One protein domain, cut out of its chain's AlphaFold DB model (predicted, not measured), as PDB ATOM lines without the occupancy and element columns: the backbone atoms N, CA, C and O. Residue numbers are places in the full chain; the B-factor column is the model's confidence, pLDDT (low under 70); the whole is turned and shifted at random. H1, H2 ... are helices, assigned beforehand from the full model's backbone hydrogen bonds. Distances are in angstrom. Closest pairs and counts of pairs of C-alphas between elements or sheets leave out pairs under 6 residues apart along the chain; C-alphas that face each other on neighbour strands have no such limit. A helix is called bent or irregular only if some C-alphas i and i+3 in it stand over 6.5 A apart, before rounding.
ATOM      1  N   ASP A 233      42.329 -55.608 -56.074       91.69
ATOM      2  CA  ASP A 233      43.339 -55.912 -55.056       91.69
ATOM      3  C   ASP A 233      43.665 -54.677 -54.186       91.69
ATOM      4  O   ASP A 233      43.014 -53.632 -54.282       91.69
ATOM      5  N   ALA A 234      44.630 -54.811 -53.275       89.81
ATOM      6  CA  ALA A 234      45.017 -53.730 -52.374       89.81
ATOM      7  C   ALA A 234      45.670 -52.541 -53.108       89.81
ATOM      8  O   ALA A 234      45.374 -51.391 -52.780       89.81
ATOM      9  N   ASP A 235      46.507 -52.787 -54.119       93.44
ATOM     10  CA  ASP A 235      47.213 -51.728 -54.850       93.44
ATOM     11  C   ASP A 235      46.261 -50.956 -55.775       93.44
ATOM     12  O   ASP A 235      46.355 -49.728 -55.882       93.44
ATOM     13  N   ASP A 236      45.304 -51.643 -56.398       94.06
ATOM     14  CA  ASP A 236      44.232 -51.024 -57.180       94.06
ATOM     15  C   ASP A 236      43.255 -50.237 -56.287       94.06
ATOM     16  O   ASP A 236      42.858 -49.127 -56.652       94.06
ATOM     17  N   GLN A 237      42.924 -50.732 -55.084       94.81
ATOM     18  CA  GLN A 237      42.135 -49.971 -54.102       94.81
ATOM     19  C   GLN A 237      42.859 -48.697 -53.640       94.81
ATOM     20  O   GLN A 237      42.249 -47.625 -53.603       94.81
ATOM     21  N   VAL A 238      44.161 -48.773 -53.345       95.88
ATOM     22  CA  VAL A 238      44.976 -47.603 -52.968       95.88
ATOM     23  C   VAL A 238      45.124 -46.621 -54.138       95.88
ATOM     24  O   VAL A 238      45.065 -45.405 -53.929       95.88
ATOM     25  N   ARG A 239      45.245 -47.113 -55.380       96.62
ATOM     26  CA  ARG A 239      45.275 -46.274 -56.591       96.62
ATOM     27  C   ARG A 239      43.954 -45.531 -56.802       96.62
ATOM     28  O   ARG A 239      43.990 -44.330 -57.063       96.62
ATOM     29  N   LEU A 240      42.818 -46.209 -56.627       96.00
ATOM     30  CA  LEU A 240      41.488 -45.601 -56.710       96.00
ATOM     31  C   LEU A 240      41.286 -44.541 -55.617       96.00
ATOM     32  O   LEU A 240      40.860 -43.427 -55.917       96.00
ATOM     33  N   CYS A 241      41.670 -44.836 -54.368       95.00
ATOM     34  CA  CYS A 241      41.623 -43.855 -53.279       95.00
ATOM     35  C   CYS A 241      42.467 -42.613 -53.601       95.00
ATOM     36  O   CYS A 241      42.030 -41.491 -53.359       95.00
ATOM     37  N   LYS A 242      43.650 -42.791 -54.208       95.56
ATOM     38  CA  LYS A 242      44.486 -41.670 -54.654       95.56
ATOM     39  C   LYS A 242      43.787 -40.816 -55.725       95.56
ATOM     40  O   LYS A 242      43.807 -39.594 -55.611       95.56
ATOM     41  N   GLN A 243      43.185 -41.440 -56.737       96.75
ATOM     42  CA  GLN A 243      42.485 -40.726 -57.813       96.75
ATOM     43  C   GLN A 243      41.326 -39.880 -57.270       96.75
ATOM     44  O   GLN A 243      41.214 -38.711 -57.627       96.75
ATOM     45  N   LEU A 244      40.541 -40.431 -56.339       94.75
ATOM     46  CA  LEU A 244      39.451 -39.709 -55.676       94.75
ATOM     47  C   LEU A 244      39.966 -38.530 -54.831       94.75
ATOM     48  O   LEU A 244      39.411 -37.439 -54.904       94.75
ATOM     49  N   LEU A 245      41.055 -38.698 -54.071       93.00
ATOM     50  CA  LEU A 245      41.665 -37.584 -53.326       93.00
ATOM     51  C   LEU A 245      42.104 -36.437 -54.255       93.00
ATOM     52  O   LEU A 245      41.874 -35.270 -53.938       93.00
ATOM     53  N   GLU A 246      42.707 -36.760 -55.404       93.75
ATOM     54  CA  GLU A 246      43.134 -35.768 -56.402       93.75
ATOM     55  C   GLU A 246      41.934 -35.077 -57.088       93.75
ATOM     56  O   GLU A 246      41.966 -33.860 -57.274       93.75
ATOM     57  N   GLU A 247      40.852 -35.807 -57.388       94.94
ATOM     58  CA  GLU A 247      39.604 -35.271 -57.965       94.94
ATOM     59  C   GLU A 247      38.871 -34.313 -57.009       94.94
ATOM     60  O   GLU A 247      38.512 -33.197 -57.393       94.94
ATOM     61  N   TYR A 248      38.718 -34.703 -55.740       91.69
ATOM     62  CA  TYR A 248      38.056 -33.904 -54.700       91.69
ATOM     63  C   TYR A 248      38.975 -32.846 -54.048       91.69
ATOM     64  O   TYR A 248      38.580 -32.193 -53.083       91.69
ATOM     65  N   GLN A 249      40.185 -32.635 -54.585       91.62
ATOM     66  CA  GLN A 249      41.173 -31.639 -54.129       91.62
ATOM     67  C   GLN A 249      41.639 -31.819 -52.666       91.62
ATOM     68  O   GLN A 249      42.073 -30.867 -52.008       91.62
ATOM     69  N   ILE A 250      41.588 -33.048 -52.151       90.25
ATOM     70  CA  ILE A 250      42.004 -33.406 -50.791       90.25
ATOM     71  C   ILE A 250      43.506 -33.723 -50.799       90.25
ATOM     72  O   ILE A 250      43.944 -34.656 -51.463       90.25
ATOM     73  N   ASP A 251      44.302 -32.974 -50.029       89.94
ATOM     74  CA  ASP A 251      45.768 -33.118 -49.964       89.94
ATOM     75  C   ASP A 251      46.209 -34.557 -49.588       89.94
ATOM     76  O   ASP A 251      46.062 -34.947 -48.419       89.94
ATOM     77  N   PRO A 252      46.816 -35.331 -50.519       89.12
ATOM     78  CA  PRO A 252      47.235 -36.712 -50.262       89.12
ATOM     79  C   PRO A 252      48.440 -36.832 -49.317       89.12
ATOM     80  O   PRO A 252      48.777 -37.937 -48.898       89.12
ATOM     81  N   LYS A 253      49.112 -35.721 -48.971       88.44
ATOM     82  CA  LYS A 253      50.176 -35.707 -47.949       88.44
ATOM     83  C   LYS A 253      49.607 -35.664 -46.533       88.44
ATOM     84  O   LYS A 253      50.238 -36.181 -45.616       88.44
ATOM     85  N   LYS A 254      48.433 -35.047 -46.360       88.81
ATOM     86  CA  LYS A 254      47.673 -35.050 -45.099       88.81
ATOM     87  C   LYS A 254      46.783 -36.282 -44.968       88.81
ATOM     88  O   LYS A 254      46.538 -36.731 -43.857       88.81
ATOM     89  N   ASN A 255      46.321 -36.820 -46.097       89.88
ATOM     90  CA  ASN A 255      45.394 -37.945 -46.176       89.88
ATOM     91  C   ASN A 255      46.021 -39.048 -47.054       89.88
ATOM     92  O   ASN A 255      45.697 -39.130 -48.239       89.88
ATOM     93  N   PRO A 256      46.967 -39.857 -46.535       93.06
ATOM     94  CA  PRO A 256      47.676 -40.844 -47.345       93.06
ATOM     95  C   PRO A 256      46.706 -41.870 -47.960       93.06
ATOM     96  O   PRO A 256      45.934 -42.468 -47.208       93.06
ATOM     97  N   PRO A 257      46.753 -42.142 -49.282       94.19
ATOM     98  CA  PRO A 257      45.790 -43.016 -49.963       94.19
ATOM     99  C   PRO A 257      45.601 -44.404 -49.334       94.19
ATOM    100  O   PRO A 257      44.485 -44.919 -49.336       94.19
ATOM    101  N   LYS A 258      46.660 -44.990 -48.750       93.75
ATOM    102  CA  LYS A 258      46.554 -46.247 -47.994       93.75
ATOM    103  C   LYS A 258      45.702 -46.090 -46.731       93.75
ATOM    104  O   LYS A 258      44.746 -46.831 -46.569       93.75
ATOM    105  N   THR A 259      45.963 -45.077 -45.907       91.25
ATOM    106  CA  THR A 259      45.179 -44.805 -44.691       91.25
ATOM    107  C   THR A 259      43.691 -44.591 -44.994       91.25
ATOM    108  O   THR A 259      42.848 -44.984 -44.195       91.25
ATOM    109  N   VAL A 260      43.345 -44.044 -46.169       90.69
ATOM    110  CA  VAL A 260      41.942 -43.964 -46.625       90.69
ATOM    111  C   VAL A 260      41.344 -45.354 -46.850       90.69
ATOM    112  O   VAL A 260      40.252 -45.637 -46.362       90.69
ATOM    113  N   ALA A 261      42.061 -46.231 -47.558       91.38
ATOM    114  CA  ALA A 261      41.631 -47.605 -47.800       91.38
ATOM    115  C   ALA A 261      41.503 -48.405 -46.490       91.38
ATOM    116  O   ALA A 261      40.506 -49.105 -46.309       91.38
ATOM    117  N   ASP A 262      42.448 -48.236 -45.557       89.75
ATOM    118  CA  ASP A 262      42.451 -48.886 -44.240       89.75
ATOM    119  C   ASP A 262      41.212 -48.470 -43.405       89.75
ATOM    120  O   ASP A 262      40.497 -49.319 -42.867       89.75
ATOM    121  N   ILE A 263      40.891 -47.166 -43.360       89.06
ATOM    122  CA  ILE A 263      39.685 -46.632 -42.691       89.06
ATOM    123  C   ILE A 263      38.408 -47.180 -43.349       89.06
ATOM    124  O   ILE A 263      37.497 -47.642 -42.655       89.06
ATOM    125  N   ILE A 264      38.354 -47.183 -44.686       90.56
ATOM    126  CA  ILE A 264      37.225 -47.729 -45.448       90.56
ATOM    127  C   ILE A 264      37.057 -49.236 -45.200       90.56
ATOM    128  O   ILE A 264      35.915 -49.699 -45.137       90.56
ATOM    129  N   SER A 265      38.140 -50.004 -45.023       86.69
ATOM    130  CA  SER A 265      38.049 -51.409 -44.598       86.69
ATOM    131  C   SER A 265      37.390 -51.507 -43.231       86.69
ATOM    132  O   SER A 265      36.334 -52.119 -43.118       86.69
ATOM    133  N   SER A 266      37.898 -50.774 -42.236       85.81
ATOM    134  CA  SER A 266      37.354 -50.804 -40.873       85.81
ATOM    135  C   SER A 266      35.854 -50.467 -40.801       85.81
ATOM    136  O   SER A 266      35.154 -50.953 -39.912       85.81
ATOM    137  N   TRP A 267      35.326 -49.662 -41.734       88.38
ATOM    138  CA  TRP A 267      33.883 -49.440 -41.891       88.38
ATOM    139  C   TRP A 267      33.150 -50.614 -42.568       88.38
ATOM    140  O   TRP A 267      32.086 -50.999 -42.080       88.38
ATOM    141  N   LYS A 268      33.706 -51.209 -43.637       86.81
ATOM    142  CA  LYS A 268      33.165 -52.418 -44.298       86.81
ATOM    143  C   LYS A 268      33.096 -53.613 -43.339       86.81
ATOM    144  O   LYS A 268      32.078 -54.300 -43.309       86.81
ATOM    145  N   ASP A 269      34.136 -53.810 -42.530       82.81
ATOM    146  CA  ASP A 269      34.252 -54.890 -41.541       82.81
ATOM    147  C   ASP A 269      33.195 -54.743 -40.426       82.81
ATOM    148  O   ASP A 269      32.631 -55.725 -39.946       82.81
ATOM    149  N   LYS A 270      32.835 -53.495 -40.095       85.19
ATOM    150  CA  LYS A 270      31.713 -53.116 -39.208       85.19
ATOM    151  C   LYS A 270      30.362 -53.025 -39.940       85.19
ATOM    152  O   LYS A 270      29.413 -52.444 -39.418       85.19
ATOM    153  N   GLY A 271      30.281 -53.529 -41.172       84.69
ATOM    154  CA  GLY A 271      29.062 -53.584 -41.977       84.69
ATOM    155  C   GLY A 271      28.496 -52.249 -42.466       84.69
ATOM    156  O   GLY A 271      27.402 -52.232 -43.035       84.69
ATOM    157  N   LYS A 272      29.204 -51.136 -42.269       85.44
ATOM    158  CA  LYS A 272      28.682 -49.794 -42.545       85.44
ATOM    159  C   LYS A 272      28.658 -49.486 -44.037       85.44
ATOM    160  O   LYS A 272      29.623 -49.717 -44.762       85.44
ATOM    161  N   THR A 273      27.558 -48.891 -44.486       86.94
ATOM    162  CA  THR A 273      27.461 -48.242 -45.801       86.94
ATOM    163  C   THR A 273      27.769 -46.744 -45.679       86.94
ATOM    164  O   THR A 273      27.717 -46.208 -44.571       86.94
ATOM    165  N   PRO A 274      28.024 -46.015 -46.784       86.25
ATOM    166  CA  PRO A 274      28.322 -44.579 -46.728       86.25
ATOM    167  C   PRO A 274      27.270 -43.728 -45.996       86.25
ATOM    168  O   PRO A 274      27.609 -42.730 -45.363       86.25
ATOM    169  N   SER A 275      25.996 -44.141 -46.012       87.44
ATOM    170  CA  SER A 275      24.929 -43.461 -45.258       87.44
ATOM    171  C   SER A 275      24.962 -43.688 -43.738       87.44
ATOM    172  O   SER A 275      24.323 -42.929 -43.015       87.44
ATOM    173  N   ASP A 276      25.692 -44.696 -43.254       84.12
ATOM    174  CA  ASP A 276      25.773 -45.062 -41.829       84.12
ATOM    175  C   ASP A 276      26.973 -44.406 -41.111       84.12
ATOM    176  O   ASP A 276      27.052 -44.425 -39.883       84.12
ATOM    177  N   ILE A 277      27.910 -43.818 -41.868       84.88
ATOM    178  CA  ILE A 277      29.112 -43.150 -41.348       84.88
ATOM    179  C   ILE A 277      28.728 -41.777 -40.789       84.88
ATOM    180  O   ILE A 277      28.161 -40.938 -41.498       84.88
ATOM    181  N   GLN A 278      29.067 -41.493 -39.531       81.31
ATOM    182  CA  GLN A 278      28.865 -40.165 -38.935       81.31
ATOM    183  C   GLN A 278      30.107 -39.277 -39.104       81.31
ATOM    184  O   GLN A 278      31.221 -39.774 -39.214       81.31
ATOM    185  N   ALA A 279      29.943 -37.948 -39.109       72.81
ATOM    186  CA  ALA A 279      31.080 -37.024 -39.256       72.81
ATOM    187  C   ALA A 279      32.113 -37.168 -38.113       72.81
ATOM    188  O   ALA A 279      33.312 -37.034 -38.332       72.81
ATOM    189  N   SER A 280      31.655 -37.539 -36.915       71.56
ATOM    190  CA  SER A 280      32.494 -37.901 -35.767       71.56
ATOM    191  C   SER A 280      33.353 -39.154 -35.978       71.56
ATOM    192  O   SER A 280      34.347 -39.316 -35.280       71.56
ATOM    193  N   GLU A 281      32.995 -40.030 -36.921       68.69
ATOM    194  CA  GLU A 281      33.762 -41.237 -37.269       68.69
ATOM    195  C   GLU A 281      34.752 -41.002 -38.416       68.69
ATOM    196  O   GLU A 281      35.638 -41.823 -38.635       68.69
ATOM    197  N   VAL A 282      34.609 -39.878 -39.128       69.81
ATOM    198  CA  VAL A 282      35.601 -39.351 -40.077       69.81
ATOM    199  C   VAL A 282      36.684 -38.573 -39.313       69.81
ATOM    200  O   VAL A 282      37.871 -38.694 -39.610       69.81
ATOM    201  N   GLY A 283      36.296 -37.817 -38.279       68.06
ATOM    202  CA  GLY A 283      37.224 -37.016 -37.475       68.06
ATOM    203  C   GLY A 283      37.854 -35.882 -38.291       68.06
ATOM    204  O   GLY A 283      37.188 -35.271 -39.124       68.06
ATOM    205  N   ASP A 284      39.146 -35.621 -38.078       64.69
ATOM    206  CA  ASP A 284      39.896 -34.595 -38.824       64.69
ATOM    207  C   ASP A 284      40.192 -34.990 -40.290       64.69
ATOM    208  O   ASP A 284      40.679 -34.169 -41.076       64.69
ATOM    209  N   PHE A 285      39.907 -36.241 -40.681       66.12
ATOM    210  CA  PHE A 285      40.158 -36.749 -42.030       66.12
ATOM    211  C   PHE A 285      39.435 -35.910 -43.092       66.12
ATOM    212  O   PHE A 285      38.279 -35.526 -42.920       66.12
ATOM    213  N   ALA A 286      40.128 -35.592 -44.189       60.31
ATOM    214  CA  ALA A 286      39.649 -34.711 -45.259       60.31
ATOM    215  C   ALA A 286      39.097 -33.339 -44.788       60.31
ATOM    216  O   ALA A 286      38.406 -32.659 -45.547       60.31
ATOM    217  N   ASN A 287      39.434 -32.885 -43.571       60.78
ATOM    218  CA  ASN A 287      38.821 -31.732 -42.889       60.78
ATOM    219  C   ASN A 287      37.301 -31.902 -42.625       60.78
ATOM    220  O   ASN A 287      36.559 -30.918 -42.621       60.78
ATOM    221  N   GLY A 288      36.824 -33.138 -42.439       58.81
ATOM    222  CA  GLY A 288      35.414 -33.460 -42.189       58.81
ATOM    223  C   GLY A 288      34.528 -33.533 -43.441       58.81
ATOM    224  O   GLY A 288      33.303 -33.578 -43.314       58.81
ATOM    225  N   VAL A 289      35.117 -33.540 -44.644       55.78
ATOM    226  CA  VAL A 289      34.391 -33.798 -45.900       55.78
ATOM    227  C   VAL A 289      33.915 -35.258 -45.936       55.78
ATOM    228  O   VAL A 289      34.640 -36.164 -45.526       55.78
ATOM    229  N   LYS A 290      32.683 -35.460 -46.416       51.91
ATOM    230  CA  LYS A 290      32.020 -36.756 -46.616       51.91
ATOM    231  C   LYS A 290      31.909 -37.098 -48.098       51.91
ATOM    232  O   LYS A 290      31.696 -36.141 -48.873       51.91
TER     233      LYS A 290
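This is residues 233 to 290 of the 290 residues of the protein "DNA helicase" of Cyprideis torosa (UniProt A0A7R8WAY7). Two longer helices, H1 and H2, meet in a steep, open T-like corner, the first residues of H2 on the side of H1; from the far end of H2 the chain crosses over and folds back through two single-turn helices, H3 and H4, that face the corner across an open middle. Seen along the chain, H1 makes one side of the picture, H2 the next, the link of residues 270 to 278 the third, and H3 with H4 the fourth. The printed part has 58 residues with four named helices, H1, H2, H3 and H4 in that order along the chain, and no named strand; the class is all helix. By its radius of gyration of the C-alphas, 11.1 A, the whole is compact, and its C-alphas span 27 by 24 by 15 A along their three main axes.

The first helix along the printed part is H1, residues 234 to 247, and the next is H2, residues 257 to 269. H1 and H2 touch, with 12 pairs of C-alphas within 8 A. Their closest C-alphas are those of Lys 242 and Pro 257, 5.1 A apart. H2 touches H1 with residues 257 to 261 alone. Their lines stand at a steep tilt of 68 degrees, only just short of about perpendicular, and they run opposite ways; their centres are 11.7 A apart. H3, residues 279 to 282, is apart from H1 and also apart from H2, which it follows in the chain. H4, residues 285 to 288, is apart from H1 and from H2. H3 and H4 are close but not clearly touching, with 2 pairs of C-alphas within 8 A. Their closest C-alphas are those of Val 282 and Gly 288, 6.3 A apart, and their centres are 8.7 A apart. In H1 and H2 every pair of O of residue i and N of residue i+4 is within hydrogen-bond range. H3 and H4, with 4 residues each, are too short for such a pair; each has 1 pair of O of residue i and N of residue i+3, and it is within range.

H1 runs from Ala 234, whose C-alpha is at (45.017, -53.730, -52.374), to Glu 247, whose C-alpha is at (39.604, -35.271, -57.965), and is 20.0 A long from first to last C-alpha. It is the longest helix by residues, with 14. H2 has 13 residues, from Pro 257 with its C-alpha at (45.790, -43.016, -49.963) to Asp 269, and is 18.6 A long from first to last C-alpha. H3 runs from Ala 279 to Val 282. H4 runs from Phe 285 to Gly 288, whose C-alpha is at (35.414, -33.460, -42.189). No helix is bent or irregular.

The two C-alphas farthest apart are those of Asp 233 and Ser 280, at 28.5 A. The first and last printed C-alphas, those of Asp 233 and Lys 290, are 23.8 A apart. Lys 290 is the chain's last residue. The printed part has no cut. The links from H1 to H2 and from H2 to H3, with 9 residues each, are short, the link from H3 to H4, with 2 residues, is tight, and no link is long. The mean pLDDT of the printed part is 84.9. The model's confidence is low, under 70, in residues 281 to 290; the mean pLDDT is 95 in H1, 89 in H2, 71 in H3 and 62 in H4.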